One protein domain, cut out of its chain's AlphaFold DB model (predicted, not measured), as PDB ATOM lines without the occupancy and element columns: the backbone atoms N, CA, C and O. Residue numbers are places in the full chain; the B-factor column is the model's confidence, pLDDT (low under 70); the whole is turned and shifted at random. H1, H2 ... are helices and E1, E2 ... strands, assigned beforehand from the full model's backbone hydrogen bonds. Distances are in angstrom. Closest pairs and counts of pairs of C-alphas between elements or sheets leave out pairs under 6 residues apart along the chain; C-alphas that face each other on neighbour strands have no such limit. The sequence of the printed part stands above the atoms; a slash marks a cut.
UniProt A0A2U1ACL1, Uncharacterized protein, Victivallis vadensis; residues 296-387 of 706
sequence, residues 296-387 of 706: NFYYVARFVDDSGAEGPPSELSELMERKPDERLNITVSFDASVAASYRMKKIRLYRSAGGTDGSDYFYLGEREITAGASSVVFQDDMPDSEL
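AT A GLANCE: This is residues 296 to 387 of the 706 residues of an uncharacterized protein of Victivallis vadensis (UniProt A0A2U1ACL1). A strongly twisted, curled sheet of four strands, E2 E1 E5 E6, and a strand pair, E4 and E7, make a small sandwich, two sheets face to face with their strands at 50 degrees. The short helix H1 sits at one end of the long axis and the short strand E3 at the other, while E6, at one edge of the larger sheet, bends over toward E7. The 92 printed residues hold seven named strands and one named helix, in the order E1 E2 E3 E4 H1 E5 E6 E7; both sheets are antiparallel and the class is mostly strand. The whole is compact, with a radius of gyration of the C-alphas of 13.2 A, but elongated, spanning 38 by 24 by 22 A.

IN THESE COORDINATES: In the larger sheet, E5 is the longest strand, residues 344 to 352, 23.9 A from C-alpha 344 at (166.672, 179.710, 152.762) to C-alpha 352 at (167.210, 200.870, 163.860). E1, residues 299 to 305, measures 19.9 A and begins at C-alpha 299 at (171.029, 196.453, 161.277). E6, residues 361 to 368, measures 20.4 A and bends by 54 degrees at Leu 364; E2 is residues 310 to 313. E4, residues 328 to 333, measures 15.8 A, and E7, residues 375 to 380, measures 15.9 A. E3 is residues 320 to 322, and H1 is residues 336 to 341.

HOW THE PARTS SIT: E1 and E5 are antiparallel at 157 degrees, with N 302 and O 348 2.8 A apart, within hydrogen-bond range. E2, an edge strand, forms a hairpin with E1, with N 311 and O 303 2.8 A apart. E6, the other edge strand, forms a hairpin with E5, with N 349 and O 365 2.9 A apart. In the second sheet E4 and E7 are antiparallel, with N 330 and O 378 2.8 A apart. Between the sheets, the closest C-alphas of E6 and E7 are those of Arg 367 and Val 376, 7.3 A apart. E3 pairs with no named strand, but its residues 320 to 321 pair antiparallel with residues 296 to 297. H1 is on the larger sheet at a height over the sheet of 9.1 A and lies only just over E5, on which 3 of its 6 C-alphas fall. Every O i to N i+4 pair of H1 is within hydrogen-bond range.

THE WHOLE: The farthest C-alphas, those of Pro 324 and Ser 341, are 39.6 A apart. The printed part has no cut, and no link is long. The mean pLDDT of the printed part is 85.5; residues 323 to 326 and 354 to 359 are under 70.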
ATOM      1  N   ASN A 296     173.852 207.377 162.887       80.88
ATOM      2  CA  ASN A 296     174.332 206.102 163.387       80.88
ATOM      3  C   ASN A 296     173.195 205.087 163.348       80.88
ATOM      4  O   ASN A 296     172.138 205.318 163.934       80.88
ATOM      5  N   PHE A 297     173.427 203.968 162.672       85.75
ATOM      6  CA  PHE A 297     172.441 202.916 162.479       85.75
ATOM      7  C   PHE A 297     172.998 201.559 162.888       85.75
ATOM      8  O   PHE A 297     174.186 201.272 162.718       85.75
ATOM      9  N   TYR A 298     172.098 200.709 163.366       89.31
ATOM     10  CA  TYR A 298     172.331 199.280 163.489       89.31
ATOM     11  C   TYR A 298     171.384 198.517 162.568       89.31
ATOM     12  O   TYR A 298     170.284 198.990 162.269       89.31
ATOM     13  N   TYR A 299     171.797 197.320 162.159       92.31
ATOM     14  CA  TYR A 299     171.029 196.453 161.277       92.31
ATOM     15  C   TYR A 299     170.881 195.054 161.859       92.31
ATOM     16  O   TYR A 299     171.783 194.531 162.514       92.31
ATOM     17  N   VAL A 300     169.741 194.441 161.559       93.69
ATOM     18  CA  VAL A 300     169.422 193.054 161.896       93.69
ATOM     19  C   VAL A 300     168.871 192.379 160.648       93.69
ATOM     20  O   VAL A 300     168.012 192.930 159.960       93.69
ATOM     21  N   ALA A 301     169.371 191.188 160.339       94.75
ATOM     22  CA  ALA A 301     168.932 190.393 159.202       94.75
ATOM     23  C   ALA A 301     168.074 189.211 159.660       94.75
ATOM     24  O   ALA A 301     168.310 188.629 160.718       94.75
ATOM     25  N   ARG A 302     167.096 188.824 158.841       94.12
ATOM     26  CA  ARG A 302     166.243 187.651 159.067       94.12
ATOM     27  C   ARG A 302     166.166 186.824 157.803       94.12
ATOM     28  O   ARG A 302     165.982 187.354 156.707       94.12
ATOM     29  N   PHE A 303     166.339 185.520 157.958       93.94
ATOM     30  CA  PHE A 303     166.301 184.582 156.844       93.94
ATOM     31  C   PHE A 303     164.871 184.113 156.621       93.94
ATOM     32  O   PHE A 303     164.168 183.797 157.575       93.94
ATOM     33  N   VAL A 304     164.463 184.064 155.359       94.50
ATOM     34  CA  VAL A 304     163.150 183.578 154.944       94.50
ATOM     35  C   VAL A 304     163.347 182.295 154.153       94.50
ATOM     36  O   VAL A 304     164.108 182.277 153.177       94.50
ATOM     37  N   ASP A 305     162.680 181.229 154.581       91.44
ATOM     38  CA  ASP A 305     162.753 179.918 153.942       91.44
ATOM     39  C   ASP A 305     161.863 179.808 152.687       91.44
ATOM     40  O   ASP A 305     161.258 180.780 152.222       91.44
ATOM     41  N   ASP A 306     161.805 178.616 152.094       90.00
ATOM     42  CA  ASP A 306     160.993 178.343 150.907       90.00
ATOM     43  C   ASP A 306     159.478 178.321 151.162       90.00
ATOM     44  O   ASP A 306     158.705 178.427 150.206       90.00
ATOM     45  N   SER A 307     159.054 178.238 152.425       87.69
ATOM     46  CA  SER A 307     157.656 178.355 152.840       87.69
ATOM     47  C   SER A 307     157.215 179.809 153.040       87.69
ATOM     48  O   SER A 307     156.018 180.081 153.137       87.69
ATOM     49  N   GLY A 308     158.167 180.749 153.055       88.94
ATOM     50  CA  GLY A 308     157.928 182.150 153.389       88.94
ATOM     51  C   GLY A 308     157.982 182.435 154.892       88.94
ATOM     52  O   GLY A 308     157.660 183.550 155.295       88.94
ATOM     53  N   ALA A 309     158.383 181.457 155.711       88.81
ATOM     54  CA  ALA A 309     158.554 181.623 157.148       88.81
ATOM     55  C   ALA A 309     159.827 182.421 157.442       88.81
ATOM     56  O   ALA A 309     160.900 182.129 156.911       88.81
ATOM     57  N   GLU A 310     159.697 183.434 158.295       91.00
ATOM     58  CA  GLU A 310     160.794 184.310 158.683       91.00
ATOM     59  C   GLU A 310     161.413 183.832 160.001       91.00
ATOM     60  O   GLU A 310     160.765 183.794 161.046       91.00
ATOM     61  N   GLY A 311     162.685 183.446 159.936       89.19
ATOM     62  CA  GLY A 311     163.449 182.918 161.061       89.19
ATOM     63  C   GLY A 311     163.851 183.983 162.088       89.19
ATOM     64  O   GLY A 311     163.476 185.152 161.968       89.19
ATOM     65  N   PRO A 312     164.630 183.612 163.118       89.25
ATOM     66  CA  PRO A 312     165.025 184.527 164.187       89.25
ATOM     67  C   PRO A 312     165.824 185.738 163.670       89.25
ATOM     68  O   PRO A 312     166.448 185.651 162.606       89.25
ATOM     69  N   PRO A 313     165.828 186.860 164.416       90.94
ATOM     70  CA  PRO A 313     166.764 187.951 164.166       90.94
ATOM     71  C   PRO A 313     168.211 187.463 164.268       90.94
ATOM     72  O   PRO A 313     168.544 186.664 165.146       90.94
ATOM     73  N   SER A 314     169.062 187.937 163.359       91.19
ATOM     74  CA  SER A 314     170.509 187.780 163.470       91.19
ATOM     75  C   SER A 314     171.048 188.524 164.688       91.19
ATOM     76  O   SER A 314     170.375 189.375 165.270       91.19
ATOM     77  N   GLU A 315     172.317 188.275 165.000       88.62
ATOM     78  CA  GLU A 315     173.076 189.181 165.856       88.62
ATOM     79  C   GLU A 315     173.064 190.603 165.288       88.62
ATOM     80  O   GLU A 315     172.951 190.815 164.071       88.62
ATOM     81  N   LEU A 316     173.175 191.568 166.197       89.00
ATOM     82  CA  LEU A 316     173.208 192.978 165.859       89.00
ATOM     83  C   LEU A 316     174.455 193.303 165.025       89.00
ATOM     84  O   LEU A 316     175.549 192.830 165.334       89.00
ATOM     85  N   SER A 317     174.306 194.127 163.984       89.81
ATOM     86  CA  SER A 317     175.459 194.612 163.222       89.81
ATOM     87  C   SER A 317     176.393 195.472 164.077       89.81
ATOM     88  O   SER A 317     176.019 196.000 165.125       89.81
ATOM     89  N   GLU A 318     177.601 195.713 163.575       87.19
ATOM     90  CA  GLU A 318     178.416 196.820 164.075       87.19
ATOM     91  C   GLU A 318     177.710 198.163 163.821       87.19
ATOM     92  O   GLU A 318     176.847 198.267 162.939       87.19
ATOM     93  N   LEU A 319     178.068 199.184 164.606       84.81
ATOM     94  CA  LEU A 319     177.554 200.537 164.420       84.81
ATOM     95  C   LEU A 319     178.019 201.066 163.066       84.81
ATOM     96  O   LEU A 319     179.217 201.123 162.796       84.81
ATOM     97  N   MET A 320     177.065 201.471 162.238       84.19
ATOM     98  CA  MET A 320     177.341 202.025 160.924       84.19
ATOM     99  C   MET A 320     177.025 203.510 160.903       84.19
ATOM    100  O   MET A 320     175.947 203.935 161.317       84.19
ATOM    101  N   GLU A 321     177.952 204.280 160.358       82.50
ATOM    102  CA  GLU A 321     177.803 205.711 160.145       82.50
ATOM    103  C   GLU A 321     177.391 205.961 158.693       82.50
ATOM    104  O   GLU A 321     178.017 205.446 157.767       82.50
ATOM    105  N   ARG A 322     176.325 206.737 158.481       77.62
ATOM    106  CA  ARG A 322     175.851 207.114 157.145       77.62
ATOM    107  C   ARG A 322     175.645 208.619 157.082       77.62
ATOM    108  O   ARG A 322     174.891 209.180 157.884       77.62
ATOM    109  N   LYS A 323     176.281 209.274 156.111       68.81
ATOM    110  CA  LYS A 323     176.027 210.689 155.820       68.81
ATOM    111  C   LYS A 323     174.731 210.871 155.023       68.81
ATOM    112  O   LYS A 323     174.304 209.954 154.319       68.81
ATOM    113  N   PRO A 324     174.106 212.059 155.063       58.12
ATOM    114  CA  PRO A 324     172.952 212.336 154.219       58.12
ATOM    115  C   PRO A 324     173.329 212.226 152.732       58.12
ATOM    116  O   PRO A 324     174.390 212.705 152.321       58.12
ATOM    117  N   ASP A 325     172.465 211.593 151.930       60.50
ATOM    118  CA  ASP A 325     172.696 211.205 150.521       60.50
ATOM    119  C   ASP A 325     173.751 210.111 150.258       60.50
ATOM    120  O   ASP A 325     173.962 209.738 149.098       60.50
ATOM    121  N   GLU A 326     174.405 209.567 151.286       67.94
ATOM    122  CA  GLU A 326     175.315 208.433 151.127       67.94
ATOM    123  C   GLU A 326     174.526 207.131 150.981       67.94
ATOM    124  O   GLU A 326     173.562 206.875 151.703       67.94
ATOM    125  N   ARG A 327     174.942 206.292 150.027       80.50
ATOM    126  CA  ARG A 327     174.434 204.928 149.903       80.50
ATOM    127  C   ARG A 327     175.399 203.994 150.615       80.50
ATOM    128  O   ARG A 327     176.526 203.810 150.155       80.50
ATOM    129  N   LEU A 328     174.940 203.390 151.702       84.75
ATOM    130  CA  LEU A 328     175.737 202.464 152.489       84.75
ATOM    131  C   LEU A 328     175.513 201.027 152.000       84.75
ATOM    132  O   LEU A 328     174.379 200.590 151.812       84.75
ATOM    133  N   ASN A 329     176.595 200.281 151.784       90.56
ATOM    134  CA  ASN A 329     176.514 198.869 151.410       90.56
ATOM    135  C   ASN A 329     176.570 197.995 152.667       90.56
ATOM    136  O   ASN A 329     177.618 197.890 153.300       90.56
ATOM    137  N   ILE A 330     175.467 197.327 152.996       92.31
ATOM    138  CA  ILE A 330     175.381 196.402 154.130       92.31
ATOM    139  C   ILE A 330     175.562 194.979 153.617       92.31
ATOM    140  O   ILE A 330     174.738 194.477 152.854       92.31
ATOM    141  N   THR A 331     176.647 194.323 154.019       93.06
ATOM    142  CA  THR A 331     176.920 192.936 153.619       93.06
ATOM    143  C   THR A 331     176.459 191.984 154.711       93.06
ATOM    144  O   THR A 331     177.024 191.970 155.800       93.06
ATOM    145  N   VAL A 332     175.457 191.162 154.409       94.31
ATOM    146  CA  VAL A 332     175.010 190.073 155.282       94.31
ATOM    147  C   VAL A 332     175.697 188.795 154.824       94.31
ATOM    148  O   VAL A 332     175.416 188.305 153.731       94.31
ATOM    149  N   SER A 333     176.602 188.269 155.645       92.88
ATOM    150  CA  SER A 333     177.327 187.021 155.380       92.88
ATOM    151  C   SER A 333     176.661 185.842 156.086       92.88
ATOM    152  O   SER A 333     176.133 185.987 157.185       92.88
ATOM    153  N   PHE A 334     176.695 184.667 155.464       92.00
ATOM    154  CA  PHE A 334     176.107 183.438 155.992       92.00
ATOM    155  C   PHE A 334     176.799 182.201 155.414       92.00
ATOM    156  O   PHE A 334     177.445 182.247 154.368       92.00
ATOM    157  N   ASP A 335     176.645 181.070 156.096       91.81
ATOM    158  CA  ASP A 335     177.143 179.791 155.604       91.81
ATOM    159  C   ASP A 335     176.202 179.242 154.518       91.81
ATOM    160  O   ASP A 335     175.021 178.980 154.763       91.81
ATOM    161  N   ALA A 336     176.732 179.065 153.305       89.81
ATOM    162  CA  ALA A 336     175.968 178.585 152.157       89.81
ATOM    163  C   ALA A 336     175.405 177.166 152.363       89.81
ATOM    164  O   ALA A 336     174.325 176.852 151.862       89.81
ATOM    165  N   SER A 337     176.109 176.309 153.112       88.44
ATOM    166  CA  SER A 337     175.660 174.949 153.424       88.44
ATOM    167  C   SER A 337     174.502 174.952 154.424       88.44
ATOM    168  O   SER A 337     173.531 174.210 154.249       88.44
ATOM    169  N   VAL A 338     174.546 175.846 155.419       86.69
ATOM    170  CA  VAL A 338     173.451 176.049 156.379       86.69
ATOM    171  C   VAL A 338     172.234 176.625 155.662       86.69
ATOM    172  O   VAL A 338     171.144 176.067 155.765       86.69
ATOM    173  N   ALA A 339     172.417 177.679 154.861       87.19
ATOM    174  CA  ALA A 339     171.338 178.276 154.079       87.19
ATOM    175  C   ALA A 339     170.657 177.249 153.154       87.19
ATOM    176  O   ALA A 339     169.431 177.220 153.071       87.19
ATOM    177  N   ALA A 340     171.427 176.361 152.514       85.31
ATOM    178  CA  ALA A 340     170.882 175.280 151.696       85.31
ATOM    179  C   ALA A 340     170.119 174.231 152.525       85.31
ATOM    180  O   ALA A 340     169.022 173.832 152.135       85.31
ATOM    181  N   SER A 341     170.661 173.825 153.679       87.50
ATOM    182  CA  SER A 341     170.055 172.816 154.564       87.50
ATOM    183  C   SER A 341     168.696 173.260 155.108       87.50
ATOM    184  O   SER A 341     167.757 172.471 155.159       87.50
ATOM    185  N   TYR A 342     168.565 174.546 155.441       85.75
ATOM    186  CA  TYR A 342     167.305 175.151 155.877       85.75
ATOM    187  C   TYR A 342     166.465 175.725 154.725       85.75
ATOM    188  O   TYR A 342     165.442 176.352 154.970       85.75
ATOM    189  N   ARG A 343     166.864 175.496 153.463       90.81
ATOM    190  CA  ARG A 343     166.140 175.935 152.255       90.81
ATOM    191  C   ARG A 343     165.851 177.444 152.231       90.81
ATOM    192  O   ARG A 343     164.816 177.874 151.726       90.81
ATOM    193  N   MET A 344     166.790 178.252 152.724       92.38
ATOM    194  CA  MET A 344     166.672 179.710 152.762       92.38
ATOM    195  C   MET A 344     166.608 180.302 151.347       92.38
ATOM    196  O   MET A 344     167.407 179.954 150.475       92.38
ATOM    197  N   LYS A 345     165.646 181.203 151.115       94.12
ATOM    198  CA  LYS A 345     165.381 181.841 149.815       94.12
ATOM    199  C   LYS A 345     165.653 183.329 149.797       94.12
ATOM    200  O   LYS A 345     166.086 183.841 148.767       94.12
ATOM    201  N   LYS A 346     165.382 184.031 150.895       95.56
ATOM    202  CA  LYS A 346     165.540 185.484 150.971       95.56
ATOM    203  C   LYS A 346     166.122 185.900 152.310       95.56
ATOM    204  O   LYS A 346     166.053 185.163 153.289       95.56
ATOM    205  N   ILE A 347     166.671 187.103 152.335       96.19
ATOM    206  CA  ILE A 347     167.051 187.817 153.547       96.19
ATOM    207  C   ILE A 347     166.222 189.092 153.585       96.19
ATOM    208  O   ILE A 347     166.183 189.825 152.595       96.19
ATOM    209  N   ARG A 348     165.577 189.349 154.718       96.50
ATOM    210  CA  ARG A 348     164.989 190.643 155.065       96.50
ATOM    211  C   ARG A 348     165.956 191.382 155.972       96.50
ATOM    212  O   ARG A 348     166.502 190.787 156.900       96.50
ATOM    213  N   LEU A 349     166.200 192.651 155.676       95.50
ATOM    214  CA  LEU A 349     167.078 193.512 156.455       95.50
ATOM    215  C   LEU A 349     166.239 194.582 157.146       95.50
ATOM    216  O   LEU A 349     165.381 195.206 156.521       95.50
ATOM    217  N   TYR A 350     166.519 194.796 158.425       94.69
ATOM    218  CA  TYR A 350     165.873 195.793 159.264       94.69
ATOM    219  C   TYR A 350     166.918 196.770 159.807       94.69
ATOM    220  O   TYR A 350     168.047 196.363 160.089       94.69
ATOM    221  N   ARG A 351     166.548 198.044 159.960       92.12
ATOM    222  CA  ARG A 351     167.401 199.142 160.447       92.12
ATOM    223  C   ARG A 351     166.814 199.777 161.702       92.12
ATOM    224  O   ARG A 351     165.601 199.951 161.775       92.12
ATOM    225  N   SER A 352     167.656 200.154 162.661       88.44
ATOM    226  CA  SER A 352     167.210 200.870 163.860       88.44
ATOM    227  C   SER A 352     166.796 202.318 163.570       88.44
ATOM    228  O   SER A 352     167.381 202.991 162.722       88.44
ATOM    229  N   ALA A 353     165.838 202.845 164.333       73.38
ATOM    230  CA  ALA A 353     165.485 204.270 164.327       73.38
ATOM    231  C   ALA A 353     166.408 205.151 165.210       73.38
ATOM    232  O   ALA A 353     166.010 206.238 165.627       73.38
ATOM    233  N   GLY A 354     167.636 204.698 165.508       59.59
ATOM    234  CA  GLY A 354     168.626 205.445 166.307       59.59
ATOM    235  C   GLY A 354     168.899 204.911 167.724       59.59
ATOM    236  O   GLY A 354     169.555 205.594 168.508       59.59
ATOM    237  N   GLY A 355     168.431 203.701 168.055       57.19
ATOM    238  CA  GLY A 355     168.714 202.989 169.312       57.19
ATOM    239  C   GLY A 355     169.256 201.568 169.096       57.19
ATOM    240  O   GLY A 355     169.360 201.106 167.959       57.19
ATOM    241  N   THR A 356     169.621 200.881 170.184       54.22
ATOM    242  CA  THR A 356     170.104 199.480 170.179       54.22
ATOM    243  C   THR A 356     169.018 198.448 170.497       54.22
ATOM    244  O   THR A 356     169.279 197.250 170.401       54.22
ATOM    245  N   ASP A 357     167.813 198.875 170.879       54.22
ATOM    246  CA  ASP A 357     166.769 197.980 171.385       54.22
ATOM    247  C   ASP A 357     165.999 197.284 170.253       54.22
ATOM    248  O   ASP A 357     165.598 197.901 169.267       54.22
ATOM    249  N   GLY A 358     165.776 195.972 170.404       53.44
ATOM    250  CA  GLY A 358     165.154 195.073 169.413       53.44
ATOM    251  C   GLY A 358     163.758 195.468 168.907       53.44
ATOM    252  O   GLY A 358     163.332 194.962 167.872       53.44
ATOM    253  N   SER A 359     163.049 196.355 169.609       56.84
ATOM    254  CA  SER A 359     161.711 196.846 169.248       56.84
ATOM    255  C   SER A 359     161.713 198.036 168.285       56.84
ATOM    256  O   SER A 359     160.652 198.396 167.784       56.84
ATOM    257  N   ASP A 360     162.882 198.618 168.003       76.12
ATOM    258  CA  ASP A 360     163.011 199.869 167.243       76.12
ATOM    259  C   ASP A 360     163.583 199.647 165.832       76.12
ATOM    260  O   ASP A 360     164.125 200.569 165.215       76.12
ATOM    261  N   TYR A 361     163.497 198.411 165.331       89.75
ATOM    262  CA  TYR A 361     163.957 198.047 163.994       89.75
ATOM    263  C   TYR A 361     162.808 198.085 163.000       89.75
ATOM    264  O   TYR A 361     161.747 197.510 163.236       89.75
ATOM    265  N   PHE A 362     163.053 198.713 161.858       91.88
ATOM    266  CA  PHE A 362     162.090 198.867 160.780       91.88
ATOM    267  C   PHE A 362     162.610 198.222 159.506       91.88
ATOM    268  O   PHE A 362     163.813 198.210 159.241       91.88
ATOM    269  N   TYR A 363     161.698 197.657 158.727       93.94
ATOM    270  CA  TYR A 363     162.003 196.970 157.485       93.94
ATOM    271  C   TYR A 363     162.646 197.930 156.481       93.94
ATOM    272  O   TYR A 363     162.083 198.972 156.151       93.94
ATOM    273  N   LEU A 364     163.828 197.557 155.992       93.00
ATOM    274  CA  LEU A 364     164.592 198.324 155.012       93.00
ATOM    275  C   LEU A 364     164.456 197.728 153.604       93.00
ATOM    276  O   LEU A 364     164.393 198.455 152.614       93.00
ATOM    277  N   GLY A 365     164.434 196.399 153.496       93.19
ATOM    278  CA  GLY A 365     164.308 195.721 152.211       93.19
ATOM    279  C   GLY A 365     164.596 194.226 152.270       93.19
ATOM    280  O   GLY A 365     165.080 193.699 153.271       93.19
ATOM    281  N   GLU A 366     164.343 193.544 151.155       95.56
ATOM    282  CA  GLU A 366     164.611 192.115 150.994       95.56
ATOM    283  C   GLU A 366     165.464 191.817 149.758       95.56
ATOM    284  O   GLU A 366     165.430 192.529 148.748       95.56
ATOM    285  N   ARG A 367     166.255 190.746 149.834       95.88
ATOM    286  CA  ARG A 367     167.100 190.255 148.740       95.88
ATOM    287  C   ARG A 367     167.061 188.735 148.677       95.88
ATOM    288  O   ARG A 367     167.033 188.068 149.706       95.88
ATOM    289  N   GLU A 368     167.095 188.191 147.466       94.62
ATOM    290  CA  GLU A 368     167.149 186.743 147.254       94.62
ATOM    291  C   GLU A 368     168.545 186.178 147.538       94.62
ATOM    292  O   GLU A 368     169.568 186.793 147.224       94.62
ATOM    293  N   ILE A 369     168.582 184.971 148.097       92.31
ATOM    294  CA  ILE A 369     169.797 184.181 148.266       92.31
ATOM    295  C   ILE A 369     169.994 183.365 146.991       92.31
ATOM    296  O   ILE A 369     169.236 182.441 146.691       92.31
ATOM    297  N   THR A 370     171.032 183.703 146.229       88.69
ATOM    298  CA  THR A 370     171.418 182.914 145.053       88.69
ATOM    299  C   THR A 370     172.095 181.615 145.495       88.69
ATOM    300  O   THR A 370     172.826 181.595 146.486       88.69
ATOM    301  N   ALA A 371     171.870 180.516 144.772       79.25
ATOM    302  CA  ALA A 371     172.453 179.220 145.112       79.25
ATOM    303  C   ALA A 371     173.991 179.294 145.188       79.25
ATOM    304  O   ALA A 371     174.642 179.757 144.253       79.25
ATOM    305  N   GLY A 372     174.558 178.839 146.308       80.81
ATOM    306  CA  GLY A 372     176.003 178.877 146.566       80.81
ATOM    307  C   GLY A 372     176.551 180.239 147.004       80.81
ATOM    308  O   GLY A 372     177.748 180.340 147.262       80.81
ATOM    309  N   ALA A 373     175.715 181.276 147.118       86.75
ATOM    310  CA  ALA A 373     176.131 182.538 147.716       86.75
ATOM    311  C   ALA A 373     176.417 182.353 149.214       86.75
ATOM    312  O   ALA A 373     175.708 181.620 149.902       86.75
ATOM    313  N   SER A 374     177.439 183.045 149.712       90.69
ATOM    314  CA  SER A 374     177.798 183.111 151.138       90.69
ATOM    315  C   SER A 374     177.628 184.515 151.723       90.69
ATOM    316  O   SER A 374     177.965 184.769 152.878       90.69
ATOM    317  N   SER A 375     177.166 185.464 150.913       93.06
ATOM    318  CA  SER A 375     176.798 186.797 151.357       93.06
ATOM    319  C   SER A 375     175.839 187.454 150.373       93.06
ATOM    320  O   SER A 375     175.756 187.078 149.201       93.06
ATOM    321  N   VAL A 376     175.104 188.448 150.863       93.44
ATOM    322  CA  VAL A 376     174.229 189.312 150.071       93.44
ATOM    323  C   VAL A 376     174.488 190.758 150.479       93.44
ATOM    324  O   VAL A 376     174.624 191.060 151.664       93.44
ATOM    325  N   VAL A 377     174.554 191.654 149.494       92.75
ATOM    326  CA  VAL A 377     174.764 193.088 149.722       92.75
ATOM    327  C   VAL A 377     173.441 193.834 149.573       92.75
ATOM    328  O   VAL A 377     172.787 193.795 148.527       92.75
ATOM    329  N   PHE A 378     173.063 194.541 150.628       93.38
ATOM    330  CA  PHE A 378     171.977 195.506 150.650       93.38
ATOM    331  C   PHE A 378     172.537 196.907 150.437       93.38
ATOM    332  O   PHE A 378     173.670 197.201 150.810       93.38
ATOM    333  N   GLN A 379     171.733 197.762 149.822       90.38
ATOM    334  CA  GLN A 379     172.049 199.172 149.651       90.38
ATOM    335  C   GLN A 379     171.070 199.944 150.512       90.38
ATOM    336  O   GLN A 379     169.881 199.945 150.208       90.38
ATOM    337  N   ASP A 380     171.566 200.543 151.588       88.44
ATOM    338  CA  ASP A 380     170.784 201.481 152.371       88.44
ATOM    339  C   ASP A 380     170.971 202.888 151.808       88.44
ATOM    340  O   ASP A 380     172.037 203.500 151.925       88.44
ATOM    341  N   ASP A 381     169.907 203.401 151.208       79.31
ATOM    342  CA  ASP A 381     169.751 204.797 150.834       79.31
ATOM    343  C   ASP A 381     168.383 205.381 151.239       79.31
ATOM    344  O   ASP A 381     168.050 206.497 150.827       79.31
ATOM    345  N   MET A 382     167.622 204.649 152.065       81.81
ATOM    346  CA  MET A 382     166.248 204.988 152.451       81.81
ATOM    347  C   MET A 382     166.245 206.033 153.579       81.81
ATOM    348  O   MET A 382     166.978 205.855 154.564       81.81
ATOM    349  N   PRO A 383     165.452 207.115 153.484       75.25
ATOM    350  CA  PRO A 383     165.347 208.113 154.547       75.25
ATOM    351  C   PRO A 383     164.544 207.579 155.743       75.25
ATOM    352  O   PRO A 383     163.637 206.767 155.585       75.25
ATOM    353  N   ASP A 384     164.844 208.060 156.954       75.19
ATOM    354  CA  ASP A 384     164.164 207.617 158.190       75.19
ATOM    355  C   ASP A 384     162.648 207.851 158.158       75.19
ATOM    356  O   ASP A 384     161.892 207.098 158.759       75.19
ATOM    357  N   SER A 385     162.184 208.866 157.423       72.25
ATOM    358  CA  SER A 385     160.757 209.158 157.253       72.25
ATOM    359  C   SER A 385     159.994 208.111 156.435       72.25
ATOM    360  O   SER A 385     158.767 208.106 156.466       72.25
ATOM    361  N   GLU A 386     160.695 207.269 155.670       78.75
ATOM    362  CA  GLU A 386     160.096 206.189 154.876       78.75
ATOM    363  C   GLU A 386     160.099 204.838 155.613       78.75
ATOM    364  O   GLU A 386     159.342 203.936 155.246       78.75
ATOM    365  N   LEU A 387     160.868 204.708 156.704       83.50
ATOM    366  CA  LEU A 387     160.824 203.541 157.584       83.50
ATOM    367  C   LEU A 387     159.539 203.547 158.414       83.50
ATOM    368  O   LEU A 387     159.355 204.379 159.301       83.50
TER     369      LEU A 387